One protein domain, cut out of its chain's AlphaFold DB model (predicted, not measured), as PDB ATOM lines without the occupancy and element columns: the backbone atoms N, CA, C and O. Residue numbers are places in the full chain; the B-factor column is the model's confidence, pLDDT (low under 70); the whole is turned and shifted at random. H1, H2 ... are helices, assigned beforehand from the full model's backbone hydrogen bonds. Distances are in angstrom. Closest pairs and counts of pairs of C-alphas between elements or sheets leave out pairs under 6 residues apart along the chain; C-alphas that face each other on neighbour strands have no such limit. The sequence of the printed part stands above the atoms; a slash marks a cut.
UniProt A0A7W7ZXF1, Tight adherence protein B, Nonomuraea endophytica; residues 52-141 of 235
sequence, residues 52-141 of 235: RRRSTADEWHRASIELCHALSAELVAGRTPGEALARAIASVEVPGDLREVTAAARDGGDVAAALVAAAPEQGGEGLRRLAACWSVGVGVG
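Overview. This is residues 52 to 141 of the 235 residues of the protein "Tight adherence protein B" of Nonomuraea endophytica (UniProt A0A7W7ZXF1). Five helices stand in a closed ring round the long axis: H1, the longest, packs on H2 on one side and on H5 on the other, and H3 and H4 complete the ring between H2 and H5. Each helix runs opposite ways to the one before it; H2 crosses H1 steeply, while the other neighbours in the ring are more nearly side by side. The printed part has 90 residues, with five named helices in the order H1, H2, H3, H4, H5 and no named strand, and its class is all helix. It is compact, with a radius of gyration of the C-alphas of 12.3 A, and elongated in outline, spanning 40 by 23 by 20 A.

Along the chain. H1, residues 52 to 76, begins at C-alpha 52 (-48.356, 21.143, -53.419) and is 35.7 A long from first to last C-alpha. H2 is residues 81 to 91, 15.2 A, and H3 is residues 99 to 107, 11.9 A. H4, residues 111 to 118, is 10.3 A long and begins at C-alpha 111 (-28.160, 10.143, -36.373). H5, residues 125 to 139, is 21.4 A long and ends at C-alpha 139 (-23.839, 13.447, -25.278).

Arrangement. H1 touches H2 with its residues 67 to 75 alone, and the closest C-alphas, those of Ala 70 and Ala 88, are 4.8 A apart. H1 and H2 run opposite ways at a steep tilt of 49 degrees. H1 touches H5 with its residues 61 to 68 alone, meeting residues 125 to 130 of H5; the closest C-alphas are those of Ser 64 and Gly 126, 5.3 A. These two helices run the same way at a shallow tilt of 28 degrees. H4 and H5 form a helical hairpin at a shallow tilt of 15 degrees, with the C-alphas of Ala 112 and Ala 131 closest at 4.3 A. H3 and H4 form another at 9 degrees, where the C-alphas of Val 101 and Ala 114 are closest at 5.0 A. H2 and H3 are a third, at a shallow tilt of 33 degrees, only just short of steep, with the C-alphas of Gly 82 and Ala 105 closest at 4.4 A. H1 is apart from H3 and H4, and H3 from H5; H2 is only just apart from H4 and from H5, with closest C-alphas 8.4 A apart in each case. Every O i to N i+4 pair is within hydrogen-bond range in H1, H2, H3 and H4, and 10 of 11 are in H5.

Size, cuts and confidence. The two C-alphas farthest apart are those of Arg 52 and Gly 141, 41.1 A. The printed part has no cut. The links H1 to H2 and H3 to H4 are tight, H2 to H3 and H4 to H5 are short, and no link is long. The mean pLDDT of the printed part is 80.9, and residues 52 to 55 and 136 to 141 are under 70.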
ATOM      1  N   ARG A  52     -49.159  22.353 -53.665       53.31
ATOM      2  CA  ARG A  52     -48.356  21.143 -53.419       53.31
ATOM      3  C   ARG A  52     -47.217  21.407 -52.433       53.31
ATOM      4  O   ARG A  52     -47.052  20.622 -51.523       53.31
ATOM      5  N   ARG A  53     -46.484  22.526 -52.549       54.50
ATOM      6  CA  ARG A  53     -45.406  22.865 -51.596       54.50
ATOM      7  C   ARG A  53     -45.916  23.127 -50.179       54.50
ATOM      8  O   ARG A  53     -45.273  22.706 -49.226       54.50
ATOM      9  N   ARG A  54     -47.071  23.794 -50.032       59.75
ATOM     10  CA  ARG A  54     -47.724  23.951 -48.721       59.75
ATOM     11  C   ARG A  54     -48.227  22.618 -48.175       59.75
ATOM     12  O   ARG A  54     -47.964  22.346 -47.016       59.75
ATOM     13  N   SER A  55     -48.853  21.778 -49.007       69.38
ATOM     14  CA  SER A  55     -49.299  20.457 -48.546       69.38
ATOM     15  C   SER A  55     -48.122  19.603 -48.092       69.38
ATOM     16  O   SER A  55     -48.165  19.088 -46.989       69.38
ATOM     17  N   THR A  56     -47.022  19.567 -48.852       75.31
ATOM     18  CA  THR A  56     -45.826  18.817 -48.451       75.31
ATOM     19  C   THR A  56     -45.209  19.365 -47.169       75.31
ATOM     20  O   THR A  56     -44.790  18.588 -46.324       75.31
ATOM     21  N   ALA A  57     -45.161  20.689 -46.980       77.81
ATOM     22  CA  ALA A  57     -44.639  21.270 -45.741       77.81
ATOM     23  C   ALA A  57     -45.527  20.929 -44.530       77.81
ATOM     24  O   ALA A  57     -45.002  20.607 -43.465       77.81
ATOM     25  N   ASP A  58     -46.851  20.956 -44.702       80.12
ATOM     26  CA  ASP A  58     -47.816  20.570 -43.668       80.12
ATOM     27  C   ASP A  58     -47.745  19.060 -43.363       80.12
ATOM     28  O   ASP A  58     -47.813  18.661 -42.201       80.12
ATOM     29  N   GLU A  59     -47.568  18.220 -44.386       84.75
ATOM     30  CA  GLU A  59     -47.372  16.769 -44.272       84.75
ATOM     31  C   GLU A  59     -46.085  16.448 -43.497       84.75
ATOM     32  O   GLU A  59     -46.127  15.692 -42.530       84.75
ATOM     33  N   TRP A  60     -44.961  17.093 -43.832       86.38
ATOM     34  CA  TRP A  60     -43.698  16.953 -43.095       86.38
ATOM     35  C   TRP A  60     -43.799  17.424 -41.646       86.38
ATOM     36  O   TRP A  60     -43.207  16.814 -40.751       86.38
ATOM     37  N   HIS A  61     -44.558  18.492 -41.393       82.75
ATOM     38  CA  HIS A  61     -44.780  18.982 -40.039       82.75
ATOM     39  C   HIS A  61     -45.564  17.970 -39.192       82.75
ATOM     40  O   HIS A  61     -45.150  17.665 -38.074       82.75
ATOM     41  N   ARG A  62     -46.649  17.400 -39.737       85.12
ATOM     42  CA  ARG A  62     -47.424  16.342 -39.065       85.12
ATOM     43  C   ARG A  62     -46.588  15.091 -38.832       85.12
ATOM     44  O   ARG A  62     -46.529  14.621 -37.702       85.12
ATOM     45  N   ALA A  63     -45.875  14.631 -39.857       87.19
ATOM     46  CA  ALA A  63     -45.013  13.460 -39.761       87.19
ATOM     47  C   ALA A  63     -43.910  13.648 -38.705       87.19
ATOM     48  O   ALA A  63     -43.609  12.729 -37.954       87.19
ATOM     49  N   SER A  64     -43.356  14.860 -38.569       85.38
ATOM     50  CA  SER A  64     -42.383  15.168 -37.509       85.38
ATOM     51  C   SER A  64     -42.996  15.072 -36.104       85.38
ATOM     52  O   SER A  64     -42.339  14.604 -35.179       85.38
ATOM     53  N   ILE A  65     -44.247  15.516 -35.926       83.88
ATOM     54  CA  ILE A  65     -44.964  15.428 -34.642       83.88
ATOM     55  C   ILE A  65     -45.266  13.966 -34.298       83.88
ATOM     56  O   ILE A  65     -45.001  13.535 -33.176       83.88
ATOM     57  N   GLU A  66     -45.784  13.202 -35.258       86.56
ATOM     58  CA  GLU A  66     -46.064  11.773 -35.094       86.56
ATOM     59  C   GLU A  66     -44.788  10.988 -34.787       86.56
ATOM     60  O   GLU A  66     -44.777  10.188 -33.853       86.56
ATOM     61  N   LEU A  67     -43.686  11.288 -35.480       88.56
ATOM     62  CA  LEU A  67     -42.385  10.672 -35.232       88.56
ATOM     63  C   LEU A  67     -41.886  10.946 -33.810       88.56
ATOM     64  O   LEU A  67     -41.440  10.023 -33.132       88.56
ATOM     65  N   CYS A  68     -41.992  12.187 -33.326       83.88
ATOM     66  CA  CYS A  68     -41.636  12.530 -31.948       83.88
ATOM     67  C   CYS A  68     -42.508  11.786 -30.923       83.88
ATOM     68  O   CYS A  68     -41.997  11.335 -29.897       83.88
ATOM     69  N   HIS A  69     -43.809  11.639 -31.190       84.62
ATOM     70  CA  HIS A  69     -44.714  10.882 -30.325       84.62
ATOM     71  C   HIS A  69     -44.387   9.392 -30.301       84.62
ATOM     72  O   HIS A  69     -44.293   8.817 -29.217       84.62
ATOM     73  N   ALA A  70     -44.179   8.781 -31.467       86.44
ATOM     74  CA  ALA A  70     -43.793   7.383 -31.574       86.44
ATOM     75  C   ALA A  70     -42.446   7.137 -30.881       86.44
ATOM     76  O   ALA A  70     -42.335   6.233 -30.062       86.44
ATOM     77  N   LEU A  71     -41.452   8.003 -31.103       86.62
ATOM     78  CA  LEU A  71     -40.153   7.919 -30.434       86.62
ATOM     79  C   LEU A  71     -40.293   7.998 -28.908       86.62
ATOM     80  O   LEU A  71     -39.695   7.198 -28.197       86.62
ATOM     81  N   SER A  72     -41.096   8.934 -28.397       82.94
ATOM     82  CA  SER A  72     -41.373   9.056 -26.963       82.94
ATOM     83  C   SER A  72     -42.019   7.786 -26.400       82.94
ATOM     84  O   SER A  72     -41.544   7.269 -25.392       82.94
ATOM     85  N   ALA A  73     -43.033   7.234 -27.073       81.12
ATOM     86  CA  ALA A  73     -43.681   5.992 -26.654       81.12
ATOM     87  C   ALA A  73     -42.695   4.813 -26.614       81.12
ATOM     88  O   ALA A  73     -42.690   4.023 -25.671       81.12
ATOM     89  N   GLU A  74     -41.815   4.726 -27.611       85.06
ATOM     90  CA  GLU A  74     -40.801   3.681 -27.705       85.06
ATOM     91  C   GLU A  74     -39.720   3.808 -26.619       85.06
ATOM     92  O   GLU A  74     -39.290   2.793 -26.067       85.06
ATOM     93  N   LEU A  75     -39.327   5.039 -26.271       82.12
ATOM     94  CA  LEU A  75     -38.414   5.333 -25.164       82.12
ATOM     95  C   LEU A  75     -39.047   5.026 -23.799       82.12
ATOM     96  O   LEU A  75     -38.392   4.440 -22.942       82.12
ATOM     97  N   VAL A  76     -40.321   5.379 -23.593       75.38
ATOM     98  CA  VAL A  76     -41.069   5.069 -22.358       75.38
ATOM     99  C   VAL A  76     -41.243   3.561 -22.176       75.38
ATOM    100  O   VAL A  76     -41.200   3.066 -21.054       75.38
ATOM    101  N   ALA A  77     -41.345   2.811 -23.274       81.81
ATOM    102  CA  ALA A  77     -41.321   1.351 -23.257       81.81
ATOM    103  C   ALA A  77     -39.941   0.749 -22.897       81.81
ATOM    104  O   ALA A  77     -39.790  -0.471 -22.906       81.81
ATOM    105  N   GLY A  78     -38.938   1.579 -22.585       78.25
ATOM    106  CA  GLY A  78     -37.628   1.156 -22.084       78.25
ATOM    107  C   GLY A  78     -36.617   0.779 -23.166       78.25
ATOM    108  O   GLY A  78     -35.607   0.149 -22.860       78.25
ATOM    109  N   ARG A  79     -36.870   1.130 -24.431       83.38
ATOM    110  CA  ARG A  79     -35.955   0.813 -25.537       83.38
ATOM    111  C   ARG A  79     -34.765   1.761 -25.572       83.38
ATOM    112  O   ARG A  79     -34.842   2.907 -25.125       83.38
ATOM    113  N   THR A  80     -33.667   1.292 -26.158       83.56
ATOM    114  CA  THR A  80     -32.508   2.155 -26.403       83.56
ATOM    115  C   THR A  80     -32.866   3.236 -27.431       83.56
ATOM    116  O   THR A  80     -33.718   2.997 -28.290       83.56
ATOM    117  N   PRO A  81     -32.237   4.426 -27.390       79.31
ATOM    118  CA  PRO A  81     -32.566   5.514 -28.307       79.31
ATOM    119  C   PRO A  81     -32.540   5.112 -29.785       79.31
ATOM    120  O   PRO A  81     -33.487   5.410 -30.512       79.31
ATOM    121  N   GLY A  82     -31.498   4.398 -30.224       84.12
ATOM    122  CA  GLY A  82     -31.366   3.947 -31.613       84.12
ATOM    123  C   GLY A  82     -32.493   3.003 -32.045       84.12
ATOM    124  O   GLY A  82     -33.096   3.189 -33.103       84.12
ATOM    125  N   GLU A  83     -32.856   2.041 -31.192       84.56
ATOM    126  CA  GLU A  83     -33.975   1.128 -31.453       84.56
ATOM    127  C   GLU A  83     -35.328   1.839 -31.440       84.56
ATOM    128  O   GLU A  83     -36.181   1.561 -32.288       84.56
ATOM    129  N   ALA A  84     -35.522   2.758 -30.493       86.62
ATOM    130  CA  ALA A  84     -36.738   3.545 -30.371       86.62
ATOM    131  C   ALA A  84     -36.958   4.415 -31.614       86.62
ATOM    132  O   ALA A  84     -38.065   4.461 -32.147       86.62
ATOM    133  N   LEU A  85     -35.897   5.039 -32.134       87.50
ATOM    134  CA  LEU A  85     -35.966   5.830 -33.359       87.50
ATOM    135  C   LEU A  85     -36.242   4.963 -34.588       87.50
ATOM    136  O   LEU A  85     -37.115   5.303 -35.382       87.50
ATOM    137  N   ALA A  86     -35.562   3.825 -34.728       89.75
ATOM    138  CA  ALA A  86     -35.796   2.915 -35.846       89.75
ATOM    139  C   ALA A  86     -37.243   2.385 -35.875       89.75
ATOM    140  O   ALA A  86     -37.838   2.272 -36.948       89.75
ATOM    141  N   ARG A  87     -37.831   2.080 -34.710       87.88
ATOM    142  CA  ARG A  87     -39.239   1.663 -34.610       87.88
ATOM    143  C   ARG A  87     -40.212   2.814 -34.834       87.88
ATOM    144  O   ARG A  87     -41.202   2.620 -35.532       87.88
ATOM    145  N   ALA A  88     -39.914   4.002 -34.315       88.88
ATOM    146  CA  ALA A  88     -40.732   5.185 -34.548       88.88
ATOM    147  C   ALA A  88     -40.824   5.516 -36.044       88.88
ATOM    148  O   ALA A  88     -41.926   5.696 -36.559       88.88
ATOM    149  N   ILE A  89     -39.693   5.488 -36.761       91.62
ATOM    150  CA  ILE A  89     -39.652   5.682 -38.220       91.62
ATOM    151  C   ILE A  89     -40.480   4.611 -38.943       91.62
ATOM    152  O   ILE A  89     -41.194   4.933 -39.884       91.62
ATOM    153  N   ALA A  90     -40.434   3.354 -38.496       89.44
ATOM    154  CA  ALA A  90     -41.224   2.278 -39.099       89.44
ATOM    155  C   ALA A  90     -42.740   2.398 -38.846       89.44
ATOM    156  O   ALA A  90     -43.523   1.806 -39.585       89.44
ATOM    157  N   SER A  91     -43.156   3.127 -37.806       87.88
ATOM    158  CA  SER A  91     -44.568   3.297 -37.427       87.88
ATOM    159  C   SER A  91     -45.260   4.521 -38.033       87.88
ATOM    160  O   SER A  91     -46.483   4.610 -37.965       87.88
ATOM    161  N   VAL A  92     -44.499   5.465 -38.594       87.56
ATOM    162  CA  VAL A  92     -45.015   6.755 -39.070       87.56
ATOM    163  C   VAL A  92     -44.853   6.858 -40.577       87.56
ATOM    164  O   VAL A  92     -43.793   6.563 -41.127       87.56
ATOM    165  N   GLU A  93     -45.898   7.328 -41.249       86.25
ATOM    166  CA  GLU A  93     -45.852   7.556 -42.685       86.25
ATOM    167  C   GLU A  93     -45.232   8.927 -42.976       86.25
ATOM    168  O   GLU A  93     -45.801   9.984 -42.696       86.25
ATOM    169  N   VAL A  94     -44.012   8.904 -43.509       85.31
ATOM    170  CA  VAL A  94     -43.226  10.101 -43.816       85.31
ATOM    171  C   VAL A  94     -43.258  10.395 -45.322       85.31
ATOM    172  O   VAL A  94     -43.169   9.469 -46.126       85.31
ATOM    173  N   PRO A  95     -43.326  11.671 -45.756       81.56
ATOM    174  CA  PRO A  95     -43.379  12.008 -47.184       81.56
ATOM    175  C   PRO A  95     -42.069  11.754 -47.954       81.56
ATOM    176  O   PRO A  95     -42.021  11.977 -49.165       81.56
ATOM    177  N   GLY A  96     -40.990  11.361 -47.272       83.06
ATOM    178  CA  GLY A  96     -39.663  11.141 -47.848       83.06
ATOM    179  C   GLY A  96     -38.941   9.948 -47.231       83.06
ATOM    180  O   GLY A  96     -39.500   9.229 -46.410       83.06
ATOM    181  N   ASP A  97     -37.693   9.735 -47.642       85.44
ATOM    182  CA  ASP A  97     -36.906   8.574 -47.223       85.44
ATOM    183  C   ASP A  97     -36.089   8.870 -45.952       85.44
ATOM    184  O   ASP A  97     -35.310   9.821 -45.911       85.44
ATOM    185  N   LEU A  98     -36.269   8.044 -44.916       87.12
ATOM    186  CA  LEU A  98     -35.519   8.082 -43.652       87.12
ATOM    187  C   LEU A  98     -34.651   6.826 -43.450       87.12
ATOM    188  O   LEU A  98     -34.265   6.494 -42.322       87.12
ATOM    189  N   ARG A  99     -34.329   6.096 -44.525       87.56
ATOM    190  CA  ARG A  99     -33.462   4.909 -44.467       87.56
ATOM    191  C   ARG A  99     -32.082   5.213 -43.912       87.56
ATOM    192  O   ARG A  99     -31.615   4.458 -43.067       87.56
ATOM    193  N   GLU A 100     -31.464   6.321 -44.318       87.25
ATOM    194  CA  GLU A 100     -30.151   6.731 -43.801       87.25
ATOM    195  C   GLU A 100     -30.198   7.028 -42.298       87.25
ATOM    196  O   GLU A 100     -29.303   6.624 -41.561       87.25
ATOM    197  N   VAL A 101     -31.285   7.642 -41.816       88.94
ATOM    198  CA  VAL A 101     -31.507   7.879 -40.380       88.94
ATOM    199  C   VAL A 101     -31.657   6.557 -39.630       88.94
ATOM    200  O   VAL A 101     -31.104   6.386 -38.548       88.94
ATOM    201  N   THR A 102     -32.378   5.602 -40.218       89.62
ATOM    202  CA  THR A 102     -32.587   4.275 -39.624       89.62
ATOM    203  C   THR A 102     -31.293   3.458 -39.595       89.62
ATOM    204  O   THR A 102     -31.028   2.782 -38.604       89.62
ATOM    205  N   ALA A 103     -30.483   3.527 -40.655       86.62
ATOM    206  CA  ALA A 103     -29.166   2.900 -40.721       86.62
ATOM    207  C   ALA A 103     -28.230   3.509 -39.668       86.62
ATOM    208  O   ALA A 103     -27.711   2.785 -38.826       86.62
ATOM    209  N   ALA A 104     -28.136   4.842 -39.607       87.56
ATOM    210  CA  ALA A 104     -27.361   5.534 -38.577       87.56
ATOM    211  C   ALA A 104     -27.814   5.152 -37.156       87.56
ATOM    212  O   ALA A 104     -26.981   4.931 -36.282       87.56
ATOM    213  N   ALA A 105     -29.123   5.011 -36.923       85.88
ATOM    214  CA  ALA A 105     -29.664   4.634 -35.618       85.88
ATOM    215  C   ALA A 105     -29.350   3.183 -35.216       85.88
ATOM    216  O   ALA A 105     -29.209   2.906 -34.025       85.88
ATOM    217  N   ARG A 106     -29.246   2.259 -36.181       83.81
ATOM    218  CA  ARG A 106     -28.922   0.842 -35.936       83.81
ATOM    219  C   ARG A 106     -27.427   0.588 -35.820       83.81
ATOM    220  O   ARG A 106     -27.012  -0.177 -34.957       83.81
ATOM    221  N   ASP A 107     -26.646   1.254 -36.658       85.69
ATOM    222  CA  ASP A 107     -25.209   1.017 -36.789       85.69
ATOM    223  C   ASP A 107     -24.383   1.886 -35.822       85.69
ATOM    224  O   ASP A 107     -23.157   1.817 -35.809       85.69
ATOM    225  N   GLY A 108     -25.045   2.716 -35.005       78.75
ATOM    226  CA  GLY A 108     -24.384   3.639 -34.076       78.75
ATOM    227  C   GLY A 108     -23.700   4.821 -34.773       78.75
ATOM    228  O   GLY A 108     -22.754   5.392 -34.234       78.75
ATOM    229  N   GLY A 109     -24.155   5.171 -35.977       83.69
ATOM    230  CA  GLY A 109     -23.673   6.316 -36.742       83.69
ATOM    231  C   GLY A 109     -24.212   7.658 -36.235       83.69
ATOM    232  O   GLY A 109     -24.952   7.745 -35.253       83.69
ATOM    233  N   ASP A 110     -23.863   8.736 -36.940       86.31
ATOM    234  CA  ASP A 110     -24.339  10.082 -36.607       86.31
ATOM    235  C   ASP A 110     -25.789  10.301 -37.070       86.31
ATOM    236  O   ASP A 110     -26.082  10.776 -38.169       86.31
ATOM    237  N   VAL A 111     -26.718   9.948 -36.184       86.38
ATOM    238  CA  VAL A 111     -28.160  10.143 -36.373       86.38
ATOM    239  C   VAL A 111     -28.525  11.625 -36.500       86.38
ATOM    240  O   VAL A 111     -29.458  11.958 -37.230       86.38
ATOM    241  N   ALA A 112     -27.816  12.532 -35.817       84.75
ATOM    242  CA  ALA A 112     -28.122  13.958 -35.883       84.75
ATOM    243  C   ALA A 112     -27.802  14.510 -37.280       84.75
ATOM    244  O   ALA A 112     -28.641  15.188 -37.877       84.75
ATOM    245  N   ALA A 113     -26.644  14.153 -37.841       85.31
ATOM    246  CA  ALA A 113     -26.296  14.496 -39.217       85.31
ATOM    247  C   ALA A 113     -27.294  13.903 -40.225       85.31
ATOM    248  O   ALA A 113     -27.765  14.619 -41.112       85.31
ATOM    249  N   ALA A 114     -27.685  12.636 -40.049       87.94
ATOM    250  CA  ALA A 114     -28.659  11.980 -40.922       87.94
ATOM    251  C   ALA A 114     -30.043  12.660 -40.877       87.94
ATOM    252  O   ALA A 114     -30.673  12.862 -41.915       87.94
ATOM    253  N   LEU A 115     -30.514  13.071 -39.693       85.69
ATOM    254  CA  LEU A 115     -31.777  13.804 -39.532       85.69
ATOM    255  C   LEU A 115     -31.742  15.183 -40.206       85.69
ATOM    256  O   LEU A 115     -32.742  15.611 -40.784       85.69
ATOM    257  N   VAL A 116     -30.604  15.886 -40.148       87.50
ATOM    258  CA  VAL A 116     -30.427  17.175 -40.839       87.50
ATOM    259  C   VAL A 116     -30.398  16.984 -42.353       87.50
ATOM    260  O   VAL A 116     -31.030  17.767 -43.061       87.50
ATOM    261  N   ALA A 117     -29.716  15.948 -42.844       86.88
ATOM    262  CA  ALA A 117     -29.649  15.625 -44.269       86.88
ATOM    263  C   ALA A 117     -31.023  15.238 -44.842       86.88
ATOM    264  O   ALA A 117     -31.378  15.658 -45.941       86.88
ATOM    265  N   ALA A 118     -31.826  14.506 -44.067       87.06
ATOM    266  CA  ALA A 118     -33.176  14.116 -44.455       87.06
ATOM    267  C   ALA A 118     -34.211  15.257 -44.351       87.06
ATOM    268  O   ALA A 118     -35.322  15.139 -44.872       87.06
ATOM    269  N   ALA A 119     -33.885  16.363 -43.674       85.50
ATOM    270  CA  ALA A 119     -34.823  17.455 -43.449       85.50
ATOM    271  C   ALA A 119     -35.033  18.301 -44.726       85.50
ATOM    272  O   ALA A 119     -34.100  18.970 -45.182       85.50
ATOM    273  N   PRO A 120     -36.264  18.388 -45.269       83.44
ATOM    274  CA  PRO A 120     -36.537  19.233 -46.429       83.44
ATOM    275  C   PRO A 120     -36.349  20.723 -46.102       83.44
ATOM    276  O   PRO A 120     -36.517  21.157 -44.959       83.44
ATOM    277  N   GLU A 121     -36.076  21.543 -47.125       76.50
ATOM    278  CA  GLU A 121     -35.922  23.002 -46.961       76.50
ATOM    279  C   GLU A 121     -37.153  23.681 -46.342       76.50
ATOM    280  O   GLU A 121     -37.025  24.688 -45.648       76.50
ATOM    281  N   GLN A 122     -38.350  23.146 -46.599       73.19
ATOM    282  CA  GLN A 122     -39.626  23.673 -46.116       73.19
ATOM    283  C   GLN A 122     -40.357  22.565 -45.353       73.19
ATOM    284  O   GLN A 122     -40.564  21.485 -45.896       73.19
ATOM    285  N   GLY A 123     -40.738  22.824 -44.097       76.94
ATOM    286  CA  GLY A 123     -41.399  21.840 -43.224       76.94
ATOM    287  C   GLY A 123     -40.453  20.915 -42.442       76.94
ATOM    288  O   GLY A 123     -40.895  20.263 -41.503       76.94
ATOM    289  N   GLY A 124     -39.148  20.911 -42.744       81.38
ATOM    290  CA  GLY A 124     -38.140  20.073 -42.074       81.38
ATOM    291  C   GLY A 124     -37.658  20.585 -40.711       81.38
ATOM    292  O   GLY A 124     -36.737  20.022 -40.125       81.38
ATOM    293  N   GLU A 125     -38.246  21.662 -40.188       82.94
ATOM    294  CA  GLU A 125     -37.821  22.269 -38.923       82.94
ATOM    295  C   GLU A 125     -37.977  21.307 -37.733       82.94
ATOM    296  O   GLU A 125     -37.138  21.300 -36.836       82.94
ATOM    297  N   GLY A 126     -38.995  20.439 -37.763       79.81
ATOM    298  CA  GLY A 126     -39.193  19.392 -36.757       79.81
ATOM    299  C   GLY A 126     -38.025  18.403 -36.701       79.81
ATOM    300  O   GLY A 126     -37.467  18.186 -35.628       79.81
ATOM    301  N   LEU A 127     -37.591  17.890 -37.858       84.50
ATOM    302  CA  LEU A 127     -36.428  16.998 -37.970       84.50
ATOM    303  C   LEU A 127     -35.129  17.679 -37.520       84.50
ATOM    304  O   LEU A 127     -34.343  17.072 -36.800       84.50
ATOM    305  N   ARG A 128     -34.920  18.955 -37.867       85.00
ATOM    306  CA  ARG A 128     -33.732  19.712 -37.424       85.00
ATOM    307  C   ARG A 128     -33.709  19.932 -35.912       85.00
ATOM    308  O   ARG A 128     -32.656  19.823 -35.292       85.00
ATOM    309  N   ARG A 129     -34.863  20.216 -35.300       81.31
ATOM    310  CA  ARG A 129     -34.987  20.327 -33.838       81.31
ATOM    311  C   ARG A 129     -34.766  18.976 -33.158       81.31
ATOM    312  O   ARG A 129     -34.094  18.927 -32.131       81.31
ATOM    313  N   LEU A 130     -35.279  17.890 -33.739       82.31
ATOM    314  CA  LEU A 130     -35.020  16.533 -33.262       82.31
ATOM    315  C   LEU A 130     -33.527  16.190 -33.352       82.31
ATOM    316  O   LEU A 130     -32.986  15.657 -32.393       82.31
ATOM    317  N   ALA A 131     -32.850  16.569 -34.437       85.69
ATOM    318  CA  ALA A 131     -31.408  16.394 -34.597       85.69
ATOM    319  C   ALA A 131     -30.606  17.147 -33.526       85.69
ATOM    320  O   ALA A 131     -29.711  16.573 -32.914       85.69
ATOM    321  N   ALA A 132     -30.965  18.404 -33.244       79.25
ATOM    322  CA  ALA A 132     -30.337  19.184 -32.177       79.25
ATOM    323  C   ALA A 132     -30.593  18.576 -30.786       79.25
ATOM    324  O   ALA A 132     -29.698  18.518 -29.944       79.25
ATOM    325  N   CYS A 133     -31.807  18.074 -30.542       77.69
ATOM    326  CA  CYS A 133     -32.123  17.332 -29.321       77.69
ATOM    327  C   CYS A 133     -31.292  16.044 -29.230       77.69
ATOM    328  O   CYS A 133     -30.788  15.711 -28.163       77.69
ATOM    329  N   TRP A 134     -31.095  15.355 -30.354       80.88
ATOM    330  CA  TRP A 134     -30.306  14.133 -30.436       80.88
ATOM    331  C   TRP A 134     -28.826  14.373 -30.133       80.88
ATOM    332  O   TRP A 134     -28.256  13.669 -29.303       80.88
ATOM    333  N   SER A 135     -28.221  15.408 -30.727       73.12
ATOM    334  CA  SER A 135     -26.814  15.755 -30.484       73.12
ATOM    335  C   SER A 135     -26.545  16.123 -29.024       73.12
ATOM    336  O   SER A 135     -25.476  15.830 -28.500       73.12
ATOM    337  N   VAL A 136     -27.523  16.736 -28.348       67.31
ATOM    338  CA  VAL A 136     -27.419  17.077 -26.921       67.31
ATOM    339  C   VAL A 136     -27.737  15.870 -26.030       67.31
ATOM    340  O   VAL A 136     -27.050  15.631 -25.041       67.31
ATOM    341  N   GLY A 137     -28.760  15.088 -26.376       60.19
ATOM    342  CA  GLY A 137     -29.277  13.990 -25.560       60.19
ATOM    343  C   GLY A 137     -28.400  12.739 -25.551       60.19
ATOM    344  O   GLY A 137     -28.339  12.060 -24.530       60.19
ATOM    345  N   VAL A 138     -27.687  12.448 -26.645       55.91
ATOM    346  CA  VAL A 138     -26.728  11.327 -26.702       55.91
ATOM    347  C   VAL A 138     -25.398  11.682 -26.029       55.91
ATOM    348  O   VAL A 138     -24.751  10.809 -25.460       55.91
ATOM    349  N   GLY A 139     -25.024  12.967 -26.002       47.78
ATOM    350  CA  GLY A 139     -23.839  13.447 -25.278       47.78
ATOM    351  C   GLY A 139     -23.973  13.400 -23.750       47.78
ATOM    352  O   GLY A 139     -22.966  13.425 -23.046       47.78
ATOM    353  N   VAL A 140     -25.198  13.298 -23.225       44.91
ATOM    354  CA  VAL A 140     -25.495  13.239 -21.786       44.91
ATOM    355  C   VAL A 140     -26.172  11.900 -21.487       44.91
ATOM    356  O   VAL A 140     -27.397  11.805 -21.402       44.91
ATOM    357  N   GLY A 141     -25.372  10.835 -21.391       42.69
ATOM    358  CA  GLY A 141     -25.838   9.468 -21.142       42.69
ATOM    359  C   GLY A 141     -26.733   9.359 -19.901       42.69
ATOM    360  O   GLY A 141     -26.237   9.271 -18.783       42.69
TER     361      GLY A 141